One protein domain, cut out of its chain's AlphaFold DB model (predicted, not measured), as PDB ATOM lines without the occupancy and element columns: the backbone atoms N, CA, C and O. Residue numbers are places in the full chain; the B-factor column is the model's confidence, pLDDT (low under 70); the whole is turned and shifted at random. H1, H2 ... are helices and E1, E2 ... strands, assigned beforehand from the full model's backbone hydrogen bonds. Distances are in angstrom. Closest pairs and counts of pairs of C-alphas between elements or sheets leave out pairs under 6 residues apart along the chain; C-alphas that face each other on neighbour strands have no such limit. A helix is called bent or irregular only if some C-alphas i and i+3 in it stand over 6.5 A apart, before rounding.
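This is residues 22 to 163 and 181 to 202 of the 285 residues of an uncharacterized protein of Enterobacter agglomerans (UniProt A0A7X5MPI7). A strongly twisted sheet of five strands curls round helix H1, and helices H4 and H6 lie on the side of the sheet away from H1. A small hairpin of E6 and E7 sits beside edge strand E1, with the short H7 after it. The printed part has 164 residues with seven named helices and seven named strands, in the order H1 E1 H2 E2 E3 H3 H4 H5 E4 E5 H6 E6 E7 H7. The large sheet is mixed, in the order E1 E2 E3 E4 E5; the class is mixed, helices and strands. The whole is compact, with a radius of gyration of the C-alphas of 15.8 A and spans of 48 by 46 by 27 A.

The large sheet holds E1, residues 40 to 43, E2, 54 to 58, E3, 61 to 68 and 22.7 A long, E4, 104 to 111 and 22.8 A, and E5, 118 to 124 and 19.8 A. H1, residues 22 to 36, is 19.6 A long and begins at C-alpha 22 (-38.131, 18.800, -37.967); it is irregular, with C-alphas 30 and 33 7.3 A apart. H2 is residues 46 to 50, H3 75 to 79, H4 84 to 95 and 16.5 A long, and H5 99 to 103. H6, residues 144 to 159, is 23.2 A long. E6 is residues 183 to 187, E7 193 to 197, and H7 198 to 201, ending at C-alpha 201 (-43.761, 14.024, -58.863).

E3 and E4 are parallel, with N 105 and O 64 2.8 A apart; with H3, H4 and H5 between them they form a strand-helix-strand unit, two parallel neighbour strands joined through helices. E4 and E5 form a hairpin, with N 119 and O 110 2.7 A apart. H1 is on one face of the sheet, an arrangement of two layers; its closest C-alphas to E4 are Val 24 and Gly 109, 5.4 A. H4 and H6 touch at Ala 91 and Ala 157, their closest C-alphas, 5.8 A, opposite ways at a shallow tilt of 32 degrees, only just short of steep. E1 and E6 come closest at the C-alphas of Ile 40 and Ala 186, 6.4 A. Every O i to N i+4 pair is within hydrogen-bond range in H6, against 9 of 11 in H1, 7 of 8 in H4 and 0 of 1 in H2, H3 and H5, which each have 2 of 2 O i to N i+3 pairs within range; H7 is too short for such an i+4 pair.

The C-alphas farthest apart, Asn 163 and Lys 190, are 49.4 A apart. Residues 164 to 180 are not printed, a gap of 31.9 A between C-alphas 163 and 181. The link E5 to H6, residues 125 to 143, is long. The mean pLDDT of the printed part is 86.0; among the residues under 70 are 181 to 187 and 191 to 202.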
ATOM      1  N   LYS A  22     -39.460  18.648 -37.358       91.00
ATOM      2  CA  LYS A  22     -38.131  18.800 -37.967       91.00
ATOM      3  C   LYS A  22     -36.999  18.187 -37.133       91.00
ATOM      4  O   LYS A  22     -36.018  17.688 -37.672       91.00
ATOM      5  N   THR A  23     -37.140  18.147 -35.803       89.69
ATOM      6  CA  THR A  23     -36.183  17.449 -34.927       89.69
ATOM      7  C   THR A  23     -36.213  15.932 -35.147       89.69
ATOM      8  O   THR A  23     -35.175  15.276 -35.066       89.69
ATOM      9  N   VAL A  24     -37.393  15.363 -35.418       95.00
ATOM     10  CA  VAL A  24     -37.567  13.937 -35.737       95.00
ATOM     11  C   VAL A  24     -36.940  13.622 -37.091       95.00
ATOM     12  O   VAL A  24     -36.167  12.668 -37.183       95.00
ATOM     13  N   GLU A  25     -37.212  14.455 -38.093       95.44
ATOM     14  CA  GLU A  25     -36.639  14.351 -39.437       95.44
ATOM     15  C   GLU A  25     -35.108  14.368 -39.406       95.44
ATOM     16  O   GLU A  25     -34.476  13.403 -39.838       95.44
ATOM     17  N   TYR A  26     -34.487  15.388 -38.806       92.88
ATOM     18  CA  TYR A  26     -33.024  15.467 -38.738       92.88
ATOM     19  C   TYR A  26     -32.409  14.307 -37.961       92.88
ATOM     20  O   TYR A  26     -31.399  13.745 -38.384       92.88
ATOM     21  N   LYS A  27     -33.028  13.879 -36.854       92.88
ATOM     22  CA  LYS A  27     -32.550  12.704 -36.113       92.88
ATOM     23  C   LYS A  27     -32.608  11.436 -36.971       92.88
ATOM     24  O   LYS A  27     -31.717  10.587 -36.870       92.88
ATOM     25  N   PHE A  28     -33.651  11.283 -37.783       96.44
ATOM     26  CA  PHE A  28     -33.745  10.177 -38.724       96.44
ATOM     27  C   PHE A  28     -32.658  10.277 -39.790       96.44
ATOM     28  O   PHE A  28     -31.850   9.356 -39.860       96.44
ATOM     29  N   ILE A  29     -32.557  11.395 -40.516       94.12
ATOM     30  CA  ILE A  29     -31.566  11.605 -41.586       94.12
ATOM     31  C   ILE A  29     -30.143  11.305 -41.094       94.12
ATOM     32  O   ILE A  29     -29.446  10.492 -41.698       94.12
ATOM     33  N   LEU A  30     -29.747  11.861 -39.943       91.75
ATOM     34  CA  LEU A  30     -28.413  11.660 -39.357       91.75
ATOM     35  C   LEU A  30     -28.098  10.194 -39.025       91.75
ATOM     36  O   LEU A  30     -26.933   9.808 -38.977       91.75
ATOM     37  N   SER A  31     -29.115   9.371 -38.763       91.69
ATOM     38  CA  SER A  31     -28.928   7.961 -38.406       91.69
ATOM     39  C   SER A  31     -29.281   6.983 -39.524       91.69
ATOM     40  O   SER A  31     -28.930   5.806 -39.432       91.69
ATOM     41  N   ALA A  32     -29.948   7.442 -40.582       94.25
ATOM     42  CA  ALA A  32     -30.575   6.582 -41.573       94.25
ATOM     43  C   ALA A  32     -29.562   5.790 -42.399       94.25
ATOM     44  O   ALA A  32     -29.754   4.593 -42.621       94.25
ATOM     45  N   LYS A  33     -28.447   6.419 -42.784       91.00
ATOM     46  CA  LYS A  33     -27.382   5.732 -43.513       91.00
ATOM     47  C   LYS A  33     -26.759   4.608 -42.691       91.00
ATOM     48  O   LYS A  33     -26.712   3.474 -43.150       91.00
ATOM     49  N   GLY A  34     -26.308   4.912 -41.475       90.94
ATOM     50  CA  GLY A  34     -25.632   3.930 -40.624       90.94
ATOM     51  C   GLY A  34     -26.552   2.805 -40.147       90.94
ATOM     52  O   GLY A  34     -26.106   1.671 -40.011       90.94
ATOM     53  N   LYS A  35     -27.837   3.099 -39.909       92.94
ATOM     54  CA  LYS A  35     -28.794   2.115 -39.381       92.94
ATOM     55  C   LYS A  35     -29.505   1.299 -40.451       92.94
ATOM     56  O   LYS A  35     -29.796   0.134 -40.211       92.94
ATOM     57  N   PHE A  36     -29.822   1.913 -41.587       94.31
ATOM     58  CA  PHE A  36     -30.700   1.318 -42.597       94.31
ATOM     59  C   PHE A  36     -30.068   1.270 -43.990       94.31
ATOM     60  O   PHE A  36     -30.663   0.710 -44.901       94.31
ATOM     61  N   GLY A  37     -28.885   1.856 -44.191       92.12
ATOM     62  CA  GLY A  37     -28.264   1.937 -45.513       92.12
ATOM     63  C   GLY A  37     -28.951   2.922 -46.462       92.12
ATOM     64  O   GLY A  37     -28.684   2.888 -47.661       92.12
ATOM     65  N   ILE A  38     -29.827   3.798 -45.952       93.25
ATOM     66  CA  ILE A  38     -30.464   4.847 -46.756       93.25
ATOM     67  C   ILE A  38     -29.417   5.908 -47.075       93.25
ATOM     68  O   ILE A  38     -28.881   6.548 -46.172       93.25
ATOM     69  N   ASN A  39     -29.131   6.092 -48.356       82.44
ATOM     70  CA  ASN A  39     -28.086   6.999 -48.826       82.44
ATOM     71  C   ASN A  39     -28.605   8.108 -49.747       82.44
ATOM     72  O   ASN A  39     -27.822   8.969 -50.133       82.44
ATOM     73  N   ILE A  40     -29.894   8.092 -50.094       88.44
ATOM     74  CA  ILE A  40     -30.532   9.109 -50.931       88.44
ATOM     75  C   ILE A  40     -31.858   9.518 -50.294       88.44
ATOM     76  O   ILE A  40     -32.675   8.663 -49.936       88.44
ATOM     77  N   PHE A  41     -32.060  10.832 -50.222       89.06
ATOM     78  CA  PHE A  41     -33.299  11.488 -49.832       89.06
ATOM     79  C   PHE A  41     -33.713  12.459 -50.931       89.06
ATOM     80  O   PHE A  41     -32.896  13.241 -51.410       89.06
ATOM     81  N   SER A  42     -34.983  12.405 -51.310       88.25
ATOM     82  CA  SER A  42     -35.635  13.368 -52.186       88.25
ATOM     83  C   SER A  42     -36.710  14.058 -51.350       88.25
ATOM     84  O   SER A  42     -37.796  13.489 -51.197       88.25
ATOM     85  N   PRO A  43     -36.412  15.198 -50.701       87.38
ATOM     86  CA  PRO A  43     -37.445  15.984 -50.036       87.38
ATOM     87  C   PRO A  43     -38.492  16.412 -51.071       87.38
ATOM     88  O   PRO A  43     -38.146  16.695 -52.221       87.38
ATOM     89  N   LEU A  44     -39.760  16.383 -50.677       81.75
ATOM     90  CA  LEU A  44     -40.878  16.843 -51.491       81.75
ATOM     91  C   LEU A  44     -41.340  18.202 -50.955       81.75
ATOM     92  O   LEU A  44     -41.202  18.466 -49.768       81.75
ATOM     93  N   ASP A  45     -41.833  19.056 -51.847       73.94
ATOM     94  CA  ASP A  45     -42.336  20.395 -51.529       73.94
ATOM     95  C   ASP A  45     -43.510  20.734 -52.473       73.94
ATOM     96  O   ASP A  45     -43.654  20.135 -53.551       73.94
ATOM     97  N   GLY A  46     -44.367  21.670 -52.065       74.31
ATOM     98  CA  GLY A  46     -45.553  22.112 -52.799       74.31
ATOM     99  C   GLY A  46     -46.562  20.990 -53.065       74.31
ATOM    100  O   GLY A  46     -46.850  20.162 -52.201       74.31
ATOM    101  N   ASP A  47     -47.096  20.925 -54.290       68.25
ATOM    102  CA  ASP A  47     -48.098  19.919 -54.689       68.25
ATOM    103  C   ASP A  47     -47.623  18.468 -54.451       68.25
ATOM    104  O   ASP A  47     -48.438  17.570 -54.222       68.25
ATOM    105  N   ALA A  48     -46.308  18.216 -54.472       63.50
ATOM    106  CA  ALA A  48     -45.742  16.888 -54.246       63.50
ATOM    107  C   ALA A  48     -45.819  16.433 -52.773       63.50
ATOM    108  O   ALA A  48     -45.877  15.224 -52.525       63.50
ATOM    109  N   GLU A  49     -45.917  17.356 -51.802       70.06
ATOM    110  CA  GLU A  49     -46.140  17.025 -50.376       70.06
ATOM    111  C   GLU A  49     -47.480  16.310 -50.145       70.06
ATOM    112  O   GLU A  49     -47.716  15.677 -49.110       70.06
ATOM    113  N   THR A  50     -48.377  16.334 -51.137       74.88
ATOM    114  CA  THR A  50     -49.592  15.516 -51.106       74.88
ATOM    115  C   THR A  50     -49.287  14.020 -51.012       74.88
ATOM    116  O   THR A  50     -50.158  13.269 -50.567       74.88
ATOM    117  N   ILE A  51     -48.087  13.559 -51.375       82.56
ATOM    118  CA  ILE A  51     -47.666  12.163 -51.214       82.56
ATOM    119  C   ILE A  51     -47.114  11.937 -49.802       82.56
ATOM    120  O   ILE A  51     -47.675  11.113 -49.078       82.56
ATOM    121  N   ALA A  52     -46.046  12.646 -49.437       89.38
ATOM    122  CA  ALA A  52     -45.433  12.676 -48.106       89.38
ATOM    123  C   ALA A  52     -44.334  13.755 -48.051       89.38
ATOM    124  O   ALA A  52     -44.108  14.439 -49.045       89.38
ATOM    125  N   ASP A  53     -43.590  13.834 -46.945       91.62
ATOM    126  CA  ASP A  53     -42.475  14.781 -46.783       91.62
ATOM    127  C   ASP A  53     -41.229  14.403 -47.606       91.62
ATOM    128  O   ASP A  53     -40.494  15.263 -48.092       91.62
ATOM    129  N   THR A  54     -40.921  13.107 -47.750       93.12
ATOM    130  CA  THR A  54     -39.737  12.679 -48.511       93.12
ATOM    131  C   THR A  54     -39.856  11.279 -49.106       93.12
ATOM    132  O   THR A  54     -40.506  10.384 -48.556       93.12
ATOM    133  N   ILE A  55     -39.155  11.069 -50.223       92.69
ATOM    134  CA  ILE A  55     -38.827   9.744 -50.749       92.69
ATOM    135  C   ILE A  55     -37.394   9.390 -50.364       92.69
ATOM    136  O   ILE A  55     -36.453  10.116 -50.678       92.69
ATOM    137  N   ALA A  56     -37.213   8.236 -49.735       94.69
ATOM    138  CA  ALA A  56     -35.907   7.685 -49.397       94.69
ATOM    139  C   ALA A  56     -35.568   6.481 -50.280       94.69
ATOM    140  O   ALA A  56     -36.462   5.802 -50.798       94.69
ATOM    141  N   LYS A  57     -34.273   6.177 -50.419       92.06
ATOM    142  CA  LYS A  57     -33.801   5.049 -51.234       92.06
ATOM    143  C   LYS A  57     -32.713   4.221 -50.553       92.06
ATOM    144  O   LYS A  57     -31.811   4.768 -49.920       92.06
ATOM    145  N   ILE A  58     -32.770   2.906 -50.775       92.75
ATOM    146  CA  ILE A  58     -31.695   1.938 -50.506       92.75
ATOM    147  C   ILE A  58     -31.455   1.159 -51.805       92.75
ATOM    148  O   ILE A  58     -32.301   0.377 -52.244       92.75
ATOM    149  N   GLY A  59     -30.319   1.376 -52.469       88.75
ATOM    150  CA  GLY A  59     -30.026   0.723 -53.750       88.75
ATOM    151  C   GLY A  59     -31.057   1.072 -54.835       88.75
ATOM    152  O   GLY A  59     -31.103   2.210 -55.296       88.75
ATOM    153  N   LYS A  60     -31.878   0.099 -55.265       89.00
ATOM    154  CA  LYS A  60     -32.989   0.282 -56.233       89.00
ATOM    155  C   LYS A  60     -34.373   0.388 -55.574       89.00
ATOM    156  O   LYS A  60     -35.375   0.474 -56.280       89.00
ATOM    157  N   LYS A  61     -34.430   0.338 -54.244       94.62
ATOM    158  CA  LYS A  61     -35.662   0.279 -53.461       94.62
ATOM    159  C   LYS A  61     -36.025   1.655 -52.911       94.62
ATOM    160  O   LYS A  61     -35.159   2.328 -52.360       94.62
ATOM    161  N   HIS A  62     -37.285   2.044 -53.071       94.44
ATOM    162  CA  HIS A  62     -37.844   3.341 -52.708       94.44
ATOM    163  C   HIS A  62     -38.823   3.201 -51.547       94.44
ATOM    164  O   HIS A  62     -39.525   2.191 -51.413       94.44
ATOM    165  N   PHE A  63     -38.879   4.247 -50.733       97.06
ATOM    166  CA  PHE A  63     -39.717   4.334 -49.547       97.06
ATOM    167  C   PHE A  63     -40.325   5.724 -49.463       97.06
ATOM    168  O   PHE A  63     -39.639   6.709 -49.722       97.06
ATOM    169  N   ILE A  64     -41.591   5.798 -49.074       96.06
ATOM    170  CA  ILE A  64     -42.291   7.059 -48.820       96.06
ATOM    171  C   ILE A  64     -42.276   7.289 -47.313       96.06
ATOM    172  O   ILE A  64     -42.577   6.363 -46.552       96.06
ATOM    173  N   ILE A  65     -41.905   8.487 -46.875       97.50
ATOM    174  CA  ILE A  65     -41.743   8.810 -45.461       97.50
ATOM    175  C   ILE A  65     -42.461  10.115 -45.147       97.50
ATOM    176  O   ILE A  65     -42.169  11.151 -45.734       97.50
ATOM    177  N   GLU A  66     -43.347  10.041 -44.163       97.06
ATOM    178  CA  GLU A  66     -43.964  11.186 -43.504       97.06
ATOM    179  C   GLU A  66     -43.446  11.249 -42.058       97.06
ATOM    180  O   GLU A  66     -43.505  10.273 -41.295       97.06
ATOM    181  N   PHE A  67     -42.910  12.392 -41.661       96.62
ATOM    182  CA  PHE A  67     -42.455  12.668 -40.314       96.62
ATOM    183  C   PHE A  67     -43.606  13.183 -39.473       96.62
ATOM    184  O   PHE A  67     -44.458  13.929 -39.934       96.62
ATOM    185  N   LYS A  68     -43.629  12.786 -38.201       95.94
ATOM    186  CA  LYS A  68     -44.547  13.351 -37.212       95.94
ATOM    187  C   LYS A  68     -43.817  13.687 -35.932       95.94
ATOM    188  O   LYS A  68     -42.974  12.931 -35.446       95.94
ATOM    189  N   ARG A  69     -44.203  14.786 -35.289       93.88
ATOM    190  CA  ARG A  69     -43.659  15.128 -33.964       93.88
ATOM    191  C   ARG A  69     -43.883  14.003 -32.940       93.88
ATOM    192  O   ARG A  69     -42.972  13.703 -32.165       93.88
ATOM    193  N   ARG A  70     -45.069  13.379 -32.918       93.25
ATOM    194  CA  ARG A  70     -45.437  12.278 -32.001       93.25
ATOM    195  C   ARG A  70     -46.256  11.200 -32.720       93.25
ATOM    196  O   ARG A  70     -46.970  11.534 -33.661       93.25
ATOM    197  N   PRO A  71     -46.272   9.936 -32.243       90.56
ATOM    198  CA  PRO A  71     -47.056   8.866 -32.870       90.56
ATOM    199  C   PRO A  71     -48.567   9.134 -32.954       90.56
ATOM    200  O   PRO A  71     -49.249   8.545 -33.783       90.56
ATOM    201  N   GLY A  72     -49.093  10.000 -32.079       86.06
ATOM    202  CA  GLY A  72     -50.504  10.390 -32.061       86.06
ATOM    203  C   GLY A  72     -50.851  11.598 -32.937       86.06
ATOM    204  O   GLY A  72     -52.036  11.875 -33.117       86.06
ATOM    205  N   ASP A  73     -49.863  12.300 -33.503       88.06
ATOM    206  CA  ASP A  73     -50.064  13.538 -34.270       88.06
ATOM    207  C   ASP A  73     -50.520  13.223 -35.719       88.06
ATOM    208  O   ASP A  73     -49.953  13.700 -36.691       88.06
ATOM    209  N   PHE A  74     -51.554  12.386 -35.883       88.75
ATOM    210  CA  PHE A  74     -52.027  11.877 -37.185       88.75
ATOM    211  C   PHE A  74     -53.356  12.508 -37.648       88.75
ATOM    212  O   PHE A  74     -53.889  12.184 -38.705       88.75
ATOM    213  N   VAL A  75     -53.932  13.424 -36.863       88.06
ATOM    214  CA  VAL A  75     -55.230  14.046 -37.186       88.06
ATOM    215  C   VAL A  75     -55.172  14.862 -38.481       88.06
ATOM    216  O   VAL A  75     -56.135  14.847 -39.244       88.06
ATOM    217  N   ALA A  76     -54.052  15.543 -38.745       86.31
ATOM    218  CA  ALA A  76     -53.845  16.293 -39.983       86.31
ATOM    219  C   ALA A  76     -53.888  15.382 -41.222       86.31
ATOM    220  O   ALA A  76     -54.492  15.754 -42.223       86.31
ATOM    221  N   GLU A  77     -53.381  14.149 -41.121       90.12
ATOM    222  CA  GLU A  77     -53.410  13.182 -42.226       90.12
ATOM    223  C   GLU A  77     -54.828  12.799 -42.627       90.12
ATOM    224  O   GLU A  77     -55.121  12.656 -43.812       90.12
ATOM    225  N   TYR A  78     -55.746  12.688 -41.664       90.06
ATOM    226  CA  TYR A  78     -57.147  12.423 -41.983       90.06
ATOM    227  C   TYR A  78     -57.760  13.534 -42.826       90.06
ATOM    228  O   TYR A  78     -58.579  13.235 -43.688       90.06
ATOM    229  N   LYS A  79     -57.371  14.792 -42.596       88.75
ATOM    230  CA  LYS A  79     -57.889  15.948 -43.336       88.75
ATOM    231  C   LYS A  79     -57.375  16.014 -44.777       88.75
ATOM    232  O   LYS A  79     -57.997  16.674 -45.595       88.75
ATOM    233  N   LYS A  80     -56.298  15.288 -45.108       87.38
ATOM    234  CA  LYS A  80     -55.770  15.183 -46.480       87.38
ATOM    235  C   LYS A  80     -56.675  14.358 -47.419       87.38
ATOM    236  O   LYS A  80     -56.359  14.228 -48.594       87.38
ATOM    237  N   PHE A  81     -57.765  13.763 -46.924       89.31
ATOM    238  CA  PHE A  81     -58.730  12.998 -47.722       89.31
ATOM    239  C   PHE A  81     -60.038  13.788 -47.860       89.31
ATOM    240  O   PHE A  81     -60.511  14.351 -46.877       89.31
ATOM    241  N   ALA A  82     -60.678  13.758 -49.032       88.38
ATOM    242  CA  ALA A  82     -61.905  14.506 -49.334       88.38
ATOM    243  C   ALA A  82     -63.045  14.234 -48.334       88.38
ATOM    244  O   ALA A  82     -63.762  15.138 -47.917       88.38
ATOM    245  N   LEU A  83     -63.175  12.984 -47.877       87.50
ATOM    246  CA  LEU A  83     -64.131  12.580 -46.838       87.50
ATOM    247  C   LEU A  83     -63.509  12.547 -45.429       87.50
ATOM    248  O   LEU A  83     -63.947  11.785 -44.556       87.50
ATOM    249  N   ASN A  84     -62.453  13.325 -45.205       91.25
ATOM    250  CA  ASN A  84     -61.657  13.371 -43.985       91.25
ATOM    251  C   ASN A  84     -61.296  11.954 -43.479       91.25
ATOM    252  O   ASN A  84     -60.910  11.053 -44.231       91.25
ATOM    253  N   LYS A  85     -61.521  11.697 -42.184       91.75
ATOM    254  CA  LYS A  85     -61.291  10.395 -41.542       91.75
ATOM    255  C   LYS A  85     -62.022   9.241 -42.239       91.75
ATOM    256  O   LYS A  85     -61.487   8.135 -42.278       91.75
ATOM    257  N   LYS A  86     -63.218   9.463 -42.804       91.44
ATOM    258  CA  LYS A  86     -63.963   8.418 -43.529       91.44
ATOM    259  C   LYS A  86     -63.230   8.032 -44.816       91.44
ATOM    260  O   LYS A  86     -63.067   6.841 -45.067       91.44
ATOM    261  N   GLY A  87     -62.725   9.014 -45.563       91.56
ATOM    262  CA  GLY A  87     -61.910   8.798 -46.766       91.56
ATOM    263  C   GLY A  87     -60.633   8.018 -46.462       91.56
ATOM    264  O   GLY A  87     -60.370   6.990 -47.086       91.56
ATOM    265  N   TYR A  88     -59.918   8.409 -45.404       93.88
ATOM    266  CA  TYR A  88     -58.750   7.659 -44.935       93.88
ATOM    267  C   TYR A  88     -59.087   6.199 -44.592       93.88
ATOM    268  O   TYR A  88     -58.365   5.287 -44.986       93.88
ATOM    269  N   LEU A  89     -60.188   5.939 -43.876       93.06
ATOM    270  CA  LEU A  89     -60.583   4.574 -43.503       93.06
ATOM    271  C   LEU A  89     -60.955   3.707 -44.715       93.06
ATOM    272  O   LEU A  89     -60.735   2.492 -44.685       93.06
ATOM    273  N   LEU A  90     -61.509   4.305 -45.772       91.94
ATOM    274  CA  LEU A  90     -61.749   3.623 -47.045       91.94
ATOM    275  C   LEU A  90     -60.429   3.254 -47.722       91.94
ATOM    276  O   LEU A  90     -60.223   2.084 -48.046       91.94
ATOM    277  N   ALA A  91     -59.521   4.225 -47.855       92.81
ATOM    278  CA  ALA A  91     -58.194   4.011 -48.421       92.81
ATOM    279  C   ALA A  91     -57.434   2.927 -47.644       92.81
ATOM    280  O   ALA A  91     -56.953   1.960 -48.232       92.81
ATOM    281  N   LYS A  92     -57.431   3.007 -46.309       95.12
ATOM    282  CA  LYS A  92     -56.798   2.033 -45.411       95.12
ATOM    283  C   LYS A  92     -57.213   0.593 -45.715       95.12
ATOM    284  O   LYS A  92     -56.356  -0.280 -45.758       95.12
ATOM    285  N   LYS A  93     -58.497   0.321 -45.963       92.75
ATOM    286  CA  LYS A  93     -58.967  -1.042 -46.284       92.75
ATOM    287  C   LYS A  93     -58.366  -1.595 -47.575       92.75
ATOM    288  O   LYS A  93     -58.166  -2.800 -47.673       92.75
ATOM    289  N   ILE A  94     -58.102  -0.734 -48.551       90.62
ATOM    290  CA  ILE A  94     -57.496  -1.119 -49.826       90.62
ATOM    291  C   ILE A  94     -55.992  -1.300 -49.640       90.62
ATOM    292  O   ILE A  94     -55.452  -2.358 -49.962       90.62
ATOM    293  N   PHE A  95     -55.333  -0.302 -49.055       94.56
ATOM    294  CA  PHE A  95     -53.881  -0.291 -48.935       94.56
ATOM    295  C   PHE A  95     -53.338  -1.310 -47.939       94.56
ATOM    296  O   PHE A  95     -52.254  -1.819 -48.172       94.56
ATOM    297  N   LEU A  96     -54.091  -1.721 -46.912       92.50
ATOM    298  CA  LEU A  96     -53.673  -2.827 -46.033       92.50
ATOM    299  C   LEU A  96     -53.429  -4.147 -46.787       92.50
ATOM    300  O   LEU A  96     -52.691  -4.996 -46.296       92.50
ATOM    301  N   THR A  97     -54.044  -4.322 -47.960       90.62
ATOM    302  CA  THR A  97     -53.826  -5.488 -48.833       90.62
ATOM    303  C   THR A  97     -52.798  -5.240 -49.938       90.62
ATOM    304  O   THR A  97     -52.410  -6.186 -50.615       90.62
ATOM    305  N   ASP A  98     -52.351  -3.996 -50.125       92.69
ATOM    306  CA  ASP A  98     -51.348  -3.630 -51.125       92.69
ATOM    307  C   ASP A  98     -49.941  -3.826 -50.528       92.69
ATOM    308  O   ASP A  98     -49.602  -3.144 -49.552       92.69
ATOM    309  N   PRO A  99     -49.102  -4.726 -51.078       93.31
ATOM    310  CA  PRO A  99     -47.742  -4.941 -50.587       93.31
ATOM    311  C   PRO A  99     -46.889  -3.667 -50.576       93.31
ATOM    312  O   PRO A  99     -46.096  -3.482 -49.653       93.31
ATOM    313  N   SER A 100     -47.102  -2.763 -51.534       94.81
ATOM    314  CA  SER A 100     -46.348  -1.510 -51.692       94.81
ATOM    315  C   SER A 100     -46.579  -0.551 -50.517       94.81
ATOM    316  O   SER A 100     -45.697   0.223 -50.145       94.81
ATOM    317  N   SER A 101     -47.733  -0.659 -49.844       95.38
ATOM    318  CA  SER A 101     -48.038   0.136 -48.644       95.38
ATOM    319  C   SER A 101     -47.092  -0.148 -47.472       95.38
ATOM    320  O   SER A 101     -46.922   0.705 -46.596       95.38
ATOM    321  N   LYS A 102     -46.426  -1.315 -47.461       95.31
ATOM    322  CA  LYS A 102     -45.423  -1.671 -46.446       95.31
ATOM    323  C   LYS A 102     -44.166  -0.805 -46.531       95.31
ATOM    324  O   LYS A 102     -43.419  -0.742 -45.556       95.31
ATOM    325  N   SER A 103     -43.967  -0.117 -47.654       96.88
ATOM    326  CA  SER A 103     -42.865   0.815 -47.904       96.88
ATOM    327  C   SER A 103     -43.272   2.285 -47.723       96.88
ATOM    328  O   SER A 103     -42.487   3.177 -48.043       96.88
ATOM    329  N   HIS A 104     -44.480   2.544 -47.205       97.06
ATOM    330  CA  HIS A 104     -44.948   3.868 -46.798       97.06
ATOM    331  C   HIS A 104     -44.950   3.974 -45.266       97.06
ATOM    332  O   HIS A 104     -45.709   3.279 -44.575       97.06
ATOM    333  N   TYR A 105     -44.090   4.837 -44.735       97.50
ATOM    334  CA  TYR A 105     -43.805   4.949 -43.312       97.50
ATOM    335  C   TYR A 105     -44.256   6.277 -42.716       97.50
ATOM    336  O   TYR A 105     -44.161   7.328 -43.338       97.50
ATOM    337  N   ILE A 106     -44.657   6.200 -41.448       97.19
ATOM    338  CA  ILE A 106     -44.670   7.326 -40.524       97.19
ATOM    339  C   ILE A 106     -43.482   7.160 -39.583       97.19
ATOM    340  O   ILE A 106     -43.351   6.123 -38.917       97.19
ATOM    341  N   ILE A 107     -42.643   8.187 -39.497       97.62
ATOM    342  CA  ILE A 107     -41.521   8.244 -38.557       97.62
ATOM    343  C   ILE A 107     -41.820   9.315 -37.522       97.62
ATOM    344  O   ILE A 107     -41.900  10.500 -37.834       97.62
ATOM    345  N   ALA A 108     -41.983   8.893 -36.271       96.81
ATOM    346  CA  ALA A 108     -42.391   9.777 -35.194       96.81
ATOM    347  C   ALA A 108     -41.397   9.843 -34.034       96.81
ATOM    348  O   ALA A 108     -40.720   8.866 -33.711       96.81
ATOM    349  N   GLY A 109     -41.363  10.988 -33.354       93.88
ATOM    350  CA  GLY A 109     -40.584  11.184 -32.134       93.88
ATOM    351  C   GLY A 109     -41.263  10.599 -30.896       93.88
ATOM    352  O   GLY A 109     -42.441  10.841 -30.637       93.88
ATOM    353  N   ARG A 110     -40.516   9.854 -30.079       91.62
ATOM    354  CA  ARG A 110     -40.983   9.284 -28.805       91.62
ATOM    355  C   ARG A 110     -39.902   9.408 -27.734       91.62
ATOM    356  O   ARG A 110     -38.718   9.350 -28.049       91.62
ATOM    357  N   ARG A 111     -40.282   9.528 -26.459       87.62
ATOM    358  CA  ARG A 111     -39.309   9.401 -25.362       87.62
ATOM    359  C   ARG A 111     -38.843   7.954 -25.222       87.62
ATOM    360  O   ARG A 111     -39.642   7.028 -25.348       87.62
ATOM    361  N   ASP A 112     -37.562   7.770 -24.955       84.06
ATOM    362  CA  ASP A 112     -37.028   6.478 -24.537       84.06
ATOM    363  C   ASP A 112     -37.660   6.004 -23.211       84.06
ATOM    364  O   ASP A 112     -38.410   6.730 -22.556       84.06
ATOM    365  N   GLN A 113     -37.349   4.774 -22.798       82.94
ATOM    366  CA  GLN A 113     -37.881   4.200 -21.554       82.94
ATOM    367  C   GLN A 113     -37.492   5.015 -20.310       82.94
ATOM    368  O   GLN A 113     -38.260   5.061 -19.353       82.94
ATOM    369  N   SER A 114     -36.336   5.696 -20.333       79.94
ATOM    370  CA  SER A 114     -35.898   6.569 -19.236       79.94
ATOM    371  C   SER A 114     -36.604   7.934 -19.221       79.94
ATOM    372  O   SER A 114     -36.513   8.669 -18.236       79.94
ATOM    373  N   GLY A 115     -37.309   8.291 -20.300       77.44
ATOM    374  CA  GLY A 115     -37.983   9.576 -20.454       77.44
ATOM    375  C   GLY A 115     -37.050  10.750 -20.767       77.44
ATOM    376  O   GLY A 115     -37.525  11.887 -20.826       77.44
ATOM    377  N   LYS A 116     -35.747  10.506 -20.947       76.19
ATOM    378  CA  LYS A 116     -34.707  11.540 -21.065       76.19
ATOM    379  C   LYS A 116     -34.311  11.839 -22.503       76.19
ATOM    380  O   LYS A 116     -33.850  12.943 -22.774       76.19
ATOM    381  N   PHE A 117     -34.481  10.896 -23.425       82.94
ATOM    382  CA  PHE A 117     -33.964  11.031 -24.785       82.94
ATOM    383  C   PHE A 117     -35.057  10.887 -25.839       82.94
ATOM    384  O   PHE A 117     -35.958  10.055 -25.736       82.94
ATOM    385  N   LEU A 118     -34.946  11.689 -26.902       87.56
ATOM    386  CA  LEU A 118     -35.729  11.502 -28.117       87.56
ATOM    387  C   LEU A 118     -35.258  10.230 -28.830       87.56
ATOM    388  O   LEU A 118     -34.079  10.093 -29.162       87.56
ATOM    389  N   THR A 119     -36.196   9.343 -29.124       92.06
ATOM    390  CA  THR A 119     -36.048   8.126 -29.930       92.06
ATOM    391  C   THR A 119     -37.031   8.155 -31.095       92.06
ATOM    392  O   THR A 119     -37.997   8.918 -31.083       92.06
ATOM    393  N   LEU A 120     -36.756   7.350 -32.119       94.81
ATOM    394  CA  LEU A 120     -37.602   7.249 -33.304       94.81
ATOM    395  C   LEU A 120     -38.543   6.052 -33.171       94.81
ATOM    396  O   LEU A 120     -38.160   4.987 -32.688       94.81
ATOM    397  N   CYS A 121     -39.778   6.242 -33.607       95.06
ATOM    398  CA  CYS A 121     -40.801   5.220 -33.702       95.06
ATOM    399  C   CYS A 121     -41.217   5.097 -35.166       95.06
ATOM    400  O   CYS A 121     -41.660   6.076 -35.761       95.06
ATOM    401  N   PHE A 122     -41.098   3.896 -35.717       96.88
ATOM    402  CA  PHE A 122     -41.456   3.591 -37.097       96.88
ATOM    403  C   PHE A 122     -42.819   2.911 -37.122       96.88
ATOM    404  O   PHE A 122     -43.089   2.035 -36.301       96.88
ATOM    405  N   MET A 123     -43.688   3.325 -38.032       96.62
ATOM    406  CA  MET A 123     -45.017   2.746 -38.240       96.62
ATOM    407  C   MET A 123     -45.288   2.717 -39.741       96.62
ATOM    408  O   MET A 123     -44.781   3.569 -40.466       96.62
ATOM    409  N   ASN A 124     -46.112   1.791 -40.227       95.81
ATOM    410  CA  ASN A 124     -46.659   1.935 -41.577       95.81
ATOM    411  C   ASN A 124     -47.788   2.965 -41.581       95.81
ATOM    412  O   ASN A 124     -48.599   2.985 -40.652       95.81
ATOM    413  N   TYR A 125     -47.879   3.758 -42.651       95.94
ATOM    414  CA  TYR A 125     -48.846   4.856 -42.790       95.94
ATOM    415  C   TYR A 125     -50.283   4.420 -42.473       95.94
ATOM    416  O   TYR A 125     -50.969   5.030 -41.657       95.94
ATOM    417  N   PHE A 126     -50.714   3.286 -43.030       95.06
ATOM    418  CA  PHE A 126     -52.064   2.755 -42.826       95.06
ATOM    419  C   PHE A 126     -52.240   1.907 -41.558       95.06
ATOM    420  O   PHE A 126     -53.356   1.480 -41.248       95.06
ATOM    421  N   SER A 127     -51.182   1.706 -40.773       92.50
ATOM    422  CA  SER A 127     -51.194   0.912 -39.536       92.50
ATOM    423  C   SER A 127     -50.975   1.753 -38.278       92.50
ATOM    424  O   SER A 127     -50.909   1.189 -37.192       92.50
ATOM    425  N   VAL A 128     -50.913   3.086 -38.375       89.88
ATOM    426  CA  VAL A 128     -50.769   3.975 -37.207       89.88
ATOM    427  C   VAL A 128     -51.867   3.703 -36.157       89.88
ATOM    428  O   VAL A 128     -53.038   3.555 -36.537       89.88
ATOM    429  N   PRO A 129     -51.532   3.651 -34.847       88.56
ATOM    430  CA  PRO A 129     -50.216   3.876 -34.229       88.56
ATOM    431  C   PRO A 129     -49.433   2.581 -33.905       88.56
ATOM    432  O   PRO A 129     -48.731   2.515 -32.896       88.56
ATOM    433  N   VAL A 130     -49.569   1.520 -34.706       91.75
ATOM    434  CA  VAL A 130     -48.866   0.246 -34.476       91.75
ATOM    435  C   VAL A 130     -47.382   0.398 -34.806       91.75
ATOM    436  O   VAL A 130     -47.008   0.550 -35.971       91.75
ATOM    437  N   LYS A 131     -46.535   0.347 -33.768       93.88
ATOM    438  CA  LYS A 131     -45.074   0.395 -33.903       93.88
ATOM    439  C   LYS A 131     -44.565  -0.843 -34.650       93.88
ATOM    440  O   LYS A 131     -44.899  -1.970 -34.288       93.88
ATOM    441  N   LEU A 132     -43.681  -0.617 -35.616       94.06
ATOM    442  CA  LEU A 132     -42.883  -1.655 -36.251       94.06
ATOM    443  C   LEU A 132     -41.669  -2.031 -35.391       94.06
ATOM    444  O   LEU A 132     -40.988  -1.141 -34.867       94.06
ATOM    445  N   PRO A 133     -41.366  -3.334 -35.258       91.69
ATOM    446  CA  PRO A 133     -40.084  -3.791 -34.745       91.69
ATOM    447  C   PRO A 133     -38.932  -3.247 -35.592       91.69
ATOM    448  O   PRO A 133     -39.018  -3.237 -36.818       91.69
ATOM    449  N   ASP A 134     -37.844  -2.833 -34.944       86.88
ATOM    450  CA  ASP A 134     -36.697  -2.203 -35.608       86.88
ATOM    451  C   ASP A 134     -36.104  -3.095 -36.716       86.88
ATOM    452  O   ASP A 134     -35.695  -2.592 -37.758       86.88
ATOM    453  N   ASN A 135     -36.135  -4.422 -36.539       88.88
ATOM    454  CA  ASN A 135     -35.659  -5.366 -37.547       88.88
ATOM    455  C   ASN A 135     -36.546  -5.430 -38.798       88.88
ATOM    456  O   ASN A 135     -36.050  -5.889 -39.810       88.88
ATOM    457  N   GLN A 136     -37.803  -4.976 -38.764       91.62
ATOM    458  CA  GLN A 136     -38.732  -4.996 -39.906       91.62
ATOM    459  C   GLN A 136     -38.746  -3.684 -40.707       91.62
ATOM    460  O   GLN A 136     -39.377  -3.601 -41.763       91.62
ATOM    461  N   VAL A 137     -38.069  -2.642 -40.221       94.69
ATOM    462  CA  VAL A 137     -38.052  -1.331 -40.877       94.69
ATOM    463  C   VAL A 137     -37.155  -1.390 -42.115       94.69
ATOM    464  O   VAL A 137     -36.032  -1.881 -42.050       94.69
ATOM    465  N   PHE A 138     -37.654  -0.898 -43.252       95.00
ATOM    466  CA  PHE A 138     -36.954  -0.862 -44.543       95.00
ATOM    467  C   PHE A 138     -36.498  -2.226 -45.103       95.00
ATOM    468  O   PHE A 138     -35.682  -2.263 -46.020       95.00
ATOM    469  N   GLN A 139     -37.055  -3.349 -44.627       89.62
ATOM    470  CA  GLN A 139     -36.766  -4.676 -45.198       89.62
ATOM    471  C   GLN A 139     -37.332  -4.862 -46.615       89.62
ATOM    472  O   GLN A 139     -36.769  -5.591 -47.428       89.62
ATOM    473  N   THR A 140     -38.461  -4.216 -46.914       88.56
ATOM    474  CA  THR A 140     -39.155  -4.300 -48.206       88.56
ATOM    475  C   THR A 140     -39.321  -2.910 -48.794       88.56
ATOM    476  O   THR A 140     -39.836  -2.024 -48.111       88.56
ATOM    477  N   GLY A 141     -38.954  -2.717 -50.058       94.12
ATOM    478  CA  GLY A 141     -39.084  -1.436 -50.750       94.12
ATOM    479  C   GLY A 141     -39.653  -1.583 -52.154       94.12
ATOM    480  O   GLY A 141     -39.551  -2.659 -52.757       94.12
ATOM    481  N   MET A 142     -40.192  -0.479 -52.667       95.56
ATOM    482  CA  MET A 142     -40.771  -0.394 -54.005       95.56
ATOM    483  C   MET A 142     -39.675  -0.211 -55.054       95.56
ATOM    484  O   MET A 142     -38.743   0.575 -54.866       95.56
ATOM    485  N   ASP A 143     -39.758  -0.900 -56.179       93.31
ATOM    486  CA  ASP A 143     -39.067  -0.444 -57.381       93.31
ATOM    487  C   ASP A 143     -39.731   0.825 -57.957       93.31
ATOM    488  O   ASP A 143     -40.668   1.387 -57.388       93.31
ATOM    489  N   LYS A 144     -39.193   1.337 -59.067       87.12
ATOM    490  CA  LYS A 144     -39.684   2.580 -59.674       87.12
ATOM    491  C   LYS A 144     -41.130   2.445 -60.174       87.12
ATOM    492  O   LYS A 144     -41.913   3.368 -59.976       87.12
ATOM    493  N   SER A 145     -41.478   1.328 -60.811       85.50
ATOM    494  CA  SER A 145     -42.836   1.072 -61.313       85.50
ATOM    495  C   SER A 145     -43.839   0.900 -60.177       85.50
ATOM    496  O   SER A 145     -44.928   1.469 -60.234       85.50
ATOM    497  N   GLU A 146     -43.459   0.174 -59.125       93.44
ATOM    498  CA  GLU A 146     -44.270  -0.005 -57.919       93.44
ATOM    499  C   GLU A 146     -44.522   1.334 -57.223       93.44
ATOM    500  O   GLU A 146     -45.657   1.614 -56.840       93.44
ATOM    501  N   LEU A 147     -43.495   2.189 -57.119       90.88
ATOM    502  CA  LEU A 147     -43.621   3.524 -56.537       90.88
ATOM    503  C   LEU A 147     -44.635   4.372 -57.310       90.88
ATOM    504  O   LEU A 147     -45.556   4.896 -56.691       90.88
ATOM    505  N   ILE A 148     -44.495   4.461 -58.639       84.62
ATOM    506  CA  ILE A 148     -45.399   5.240 -59.505       84.62
ATOM    507  C   ILE A 148     -46.841   4.747 -59.346       84.62
ATOM    508  O   ILE A 148     -47.740   5.522 -59.015       84.62
ATOM    509  N   ALA A 149     -47.055   3.439 -59.500       85.44
ATOM    510  CA  ALA A 149     -48.385   2.850 -59.399       85.44
ATOM    511  C   ALA A 149     -48.998   3.044 -58.002       85.44
ATOM    512  O   ALA A 149     -50.211   3.215 -57.863       85.44
ATOM    513  N   TYR A 150     -48.180   3.006 -56.949       92.25
ATOM    514  CA  TYR A 150     -48.634   3.252 -55.589       92.25
ATOM    515  C   TYR A 150     -49.020   4.718 -55.368       92.25
ATOM    516  O   TYR A 150     -50.091   4.978 -54.814       92.25
ATOM    517  N   THR A 151     -48.201   5.675 -55.810       88.94
ATOM    518  CA  THR A 151     -48.467   7.111 -55.624       88.94
ATOM    519  C   THR A 151     -49.696   7.574 -56.398       88.94
ATOM    520  O   THR A 151     -50.502   8.329 -55.853       88.94
ATOM    521  N   GLU A 152     -49.915   7.057 -57.609       84.94
ATOM    522  CA  GLU A 152     -51.135   7.312 -58.390       84.94
ATOM    523  C   GLU A 152     -52.386   6.801 -57.665       84.94
ATOM    524  O   GLU A 152     -53.368   7.525 -57.490       84.94
ATOM    525  N   LYS A 153     -52.349   5.559 -57.161       87.50
ATOM    526  CA  LYS A 153     -53.463   5.006 -56.372       87.50
ATOM    527  C   LYS A 153     -53.695   5.809 -55.094       87.50
ATOM    528  O   LYS A 153     -54.842   6.008 -54.691       87.50
ATOM    529  N   PHE A 154     -52.624   6.213 -54.415       90.25
ATOM    530  CA  PHE A 154     -52.695   6.888 -53.123       90.25
ATOM    531  C   PHE A 154     -53.298   8.288 -53.245       90.25
ATOM    532  O   PHE A 154     -54.216   8.624 -52.495       90.25
ATOM    533  N   THR A 155     -52.850   9.067 -54.228       87.00
ATOM    534  CA  THR A 155     -53.392  10.400 -54.527       87.00
ATOM    535  C   THR A 155     -54.843  10.320 -55.003       87.00
ATOM    536  O   THR A 155     -55.699  11.032 -54.477       87.00
ATOM    537  N   ALA A 156     -55.182   9.367 -55.880       84.81
ATOM    538  CA  ALA A 156     -56.566   9.136 -56.295       84.81
ATOM    539  C   ALA A 156     -57.488   8.786 -55.110       84.81
ATOM    540  O   ALA A 156     -58.619   9.265 -55.025       84.81
ATOM    541  N   ALA A 157     -57.006   7.986 -54.153       86.62
ATOM    542  CA  ALA A 157     -57.771   7.647 -52.955       86.62
ATOM    543  C   ALA A 157     -58.027   8.855 -52.036       86.62
ATOM    544  O   ALA A 157     -59.038   8.866 -51.329       86.62
ATOM    545  N   LYS A 158     -57.156   9.876 -52.048       87.25
ATOM    546  CA  LYS A 158     -57.374  11.132 -51.310       87.25
ATOM    547  C   LYS A 158     -58.514  11.963 -51.893       87.25
ATOM    548  O   LYS A 158     -59.239  12.588 -51.127       87.25
ATOM    549  N   LEU A 159     -58.722  11.913 -53.207       85.69
ATOM    550  CA  LEU A 159     -59.764  12.679 -53.906       85.69
ATOM    551  C   LEU A 159     -61.145  12.000 -53.899       85.69
ATOM    552  O   LEU A 159     -62.153  12.621 -54.226       85.69
ATOM    553  N   PHE A 160     -61.222  10.723 -53.521       83.75
ATOM    554  CA  PHE A 160     -62.469   9.966 -53.570       83.75
ATOM    555  C   PHE A 160     -63.567  10.568 -52.671       83.75
ATOM    556  O   PHE A 160     -63.435  10.606 -51.444       83.75
ATOM    557  N   GLY A 161     -64.687  10.961 -53.289       67.38
ATOM    558  CA  GLY A 161     -65.869  11.495 -52.609       67.38
ATOM    559  C   GLY A 161     -65.917  13.019 -52.475       67.38
ATOM    560  O   GLY A 161     -66.751  13.509 -51.715       67.38
ATOM    561  N   SER A 162     -65.060  13.775 -53.173       74.81
ATOM    562  CA  SER A 162     -65.247  15.225 -53.283       74.81
ATOM    563  C   SER A 162     -66.473  15.540 -54.156       74.81
ATOM    564  O   SER A 162     -66.568  15.092 -55.295       74.81
ATOM    565  N   ASN A 163     -67.418  16.322 -53.623       49.78
ATOM    566  CA  ASN A 163     -68.581  16.852 -54.358       49.78
ATOM    567  C   ASN A 163     -68.229  18.136 -55.128       49.78
ATOM    568  O   ASN A 163     -69.031  19.062 -55.207       49.78
ATOM    569  N   ASP A 181     -40.024  22.213 -64.213       50.59
ATOM    570  CA  ASP A 181     -38.840  21.757 -64.940       50.59
ATOM    571  C   ASP A 181     -37.608  21.580 -64.037       50.59
ATOM    572  O   ASP A 181     -36.543  21.185 -64.509       50.59
ATOM    573  N   ALA A 182     -37.716  21.861 -62.734       51.53
ATOM    574  CA  ALA A 182     -36.597  21.692 -61.820       51.53
ATOM    575  C   ALA A 182     -36.266  20.204 -61.639       51.53
ATOM    576  O   ALA A 182     -37.134  19.356 -61.428       51.53
ATOM    577  N   LEU A 183     -34.981  19.885 -61.741       54.62
ATOM    578  CA  LEU A 183     -34.437  18.546 -61.566       54.62
ATOM    579  C   LEU A 183     -33.904  18.429 -60.138       54.62
ATOM    580  O   LEU A 183     -33.009  19.178 -59.751       54.62
ATOM    581  N   VAL A 184     -34.418  17.479 -59.357       61.28
ATOM    582  CA  VAL A 184     -33.795  17.116 -58.081       61.28
ATOM    583  C   VAL A 184     -32.675  16.134 -58.392       61.28
ATOM    584  O   VAL A 184     -32.922  14.986 -58.769       61.28
ATOM    585  N   LEU A 185     -31.438  16.610 -58.265       58.31
ATOM    586  CA  LEU A 185     -30.230  15.800 -58.349       58.31
ATOM    587  C   LEU A 185     -29.801  15.412 -56.934       58.31
ATOM    588  O   LEU A 185     -29.331  16.246 -56.165       58.31
ATOM    589  N   ALA A 186     -29.944  14.133 -56.604       68.88
ATOM    590  CA  ALA A 186     -29.368  13.557 -55.398       68.88
ATOM    591  C   ALA A 186     -28.107  12.770 -55.766       68.88
ATOM    592  O   ALA A 186     -28.146  11.920 -56.658       68.88
ATOM    593  N   ILE A 187     -27.003  13.045 -55.072       64.19
ATOM    594  CA  ILE A 187     -25.715  12.370 -55.262       64.19
ATOM    595  C   ILE A 187     -25.379  11.629 -53.972       64.19
ATOM    596  O   ILE A 187     -25.412  12.220 -52.893       64.19
ATOM    597  N   ASP A 188     -25.082  10.335 -54.073       71.06
ATOM    598  CA  ASP A 188     -24.582   9.568 -52.932       71.06
ATOM    599  C   ASP A 188     -23.049   9.651 -52.797       71.06
ATOM    600  O   ASP A 188     -22.340  10.117 -53.683       71.06
ATOM    601  N   GLU A 189     -22.506   9.147 -51.689       71.12
ATOM    602  CA  GLU A 189     -21.053   9.149 -51.437       71.12
ATOM    603  C   GLU A 189     -20.219   8.315 -52.427       71.12
ATOM    604  O   GLU A 189     -18.992   8.379 -52.404       71.12
ATOM    605  N   LYS A 190     -20.856   7.508 -53.281       75.88
ATOM    606  CA  LYS A 190     -20.197   6.751 -54.353       75.88
ATOM    607  C   LYS A 190     -20.320   7.462 -55.703       75.88
ATOM    608  O   LYS A 190     -20.042   6.848 -56.730       75.88
ATOM    609  N   ASN A 191     -20.736   8.730 -55.707       69.56
ATOM    610  CA  ASN A 191     -21.021   9.533 -56.892       69.56
ATOM    611  C   ASN A 191     -22.132   8.956 -57.783       69.56
ATOM    612  O   ASN A 191     -22.197   9.268 -58.973       69.56
ATOM    613  N   ASN A 192     -23.036   8.138 -57.235       68.94
ATOM    614  CA  ASN A 192     -24.241   7.771 -57.966       68.94
ATOM    615  C   ASN A 192     -25.202   8.955 -57.943       68.94
ATOM    616  O   ASN A 192     -25.652   9.379 -56.878       68.94
ATOM    617  N   ALA A 193     -25.544   9.449 -59.128       61.66
ATOM    618  CA  ALA A 193     -26.552  10.475 -59.313       61.66
ATOM    619  C   ALA A 193     -27.921   9.836 -59.574       61.66
ATOM    620  O   ALA A 193     -28.073   8.967 -60.436       61.66
ATOM    621  N   VAL A 194     -28.938  10.295 -58.852       65.25
ATOM    622  CA  VAL A 194     -30.337  10.112 -59.232       65.25
ATOM    623  C   VAL A 194     -30.889  11.485 -59.566       65.25
ATOM    624  O   VAL A 194     -30.910  12.371 -58.717       65.25
ATOM    625  N   VAL A 195     -31.330  11.642 -60.810       63.00
ATOM    626  CA  VAL A 195     -32.059  12.821 -61.265       63.00
ATOM    627  C   VAL A 195     -33.526  12.444 -61.365       63.00
ATOM    628  O   VAL A 195     -33.894  11.578 -62.164       63.00
ATOM    629  N   LEU A 196     -34.359  13.071 -60.541       61.75
ATOM    630  CA  LEU A 196     -35.809  13.005 -60.677       61.75
ATOM    631  C   LEU A 196     -36.292  14.405 -61.046       61.75
ATOM    632  O   LEU A 196     -36.090  15.330 -60.259       61.75
ATOM    633  N   PRO A 197     -36.893  14.606 -62.231       63.41
ATOM    634  CA  PRO A 197     -37.546  15.877 -62.490       63.41
ATOM    635  C   PRO A 197     -38.672  16.059 -61.477       63.41
ATOM    636  O   PRO A 197     -39.345  15.092 -61.135       63.41
ATOM    637  N   LEU A 198     -38.924  17.278 -61.008       59.06
ATOM    638  CA  LEU A 198     -40.115  17.549 -60.204       59.06
ATOM    639  C   LEU A 198     -41.381  17.177 -60.984       59.06
ATOM    640  O   LEU A 198     -42.359  16.746 -60.376       59.06
ATOM    641  N   SER A 199     -41.329  17.181 -62.324       58.12
ATOM    642  CA  SER A 199     -42.355  16.594 -63.194       58.12
ATOM    643  C   SER A 199     -42.638  15.103 -62.942       58.12
ATOM    644  O   SER A 199     -43.784  14.680 -63.082       58.12
ATOM    645  N   PHE A 200     -41.656  14.324 -62.470       59.38
ATOM    646  CA  PHE A 200     -41.837  12.939 -62.005       59.38
ATOM    647  C   PHE A 200     -42.825  12.854 -60.837       59.38
ATOM    648  O   PHE A 200     -43.581  11.893 -60.733       59.38
ATOM    649  N   PHE A 201     -42.832  13.876 -59.982       55.44
ATOM    650  CA  PHE A 201     -43.761  14.024 -58.863       55.44
ATOM    651  C   PHE A 201     -44.965  14.913 -59.211       55.44
ATOM    652  O   PHE A 201     -45.880  15.046 -58.408       55.44
ATOM    653  N   SER A 202     -44.993  15.494 -60.416       56.78
ATOM    654  CA  SER A 202     -46.066  16.382 -60.886       56.78
ATOM    655  C   SER A 202     -47.219  15.646 -61.586       56.78
ATOM    656  O   SER A 202     -48.040  16.285 -62.247       56.78
TER     657      SER A 202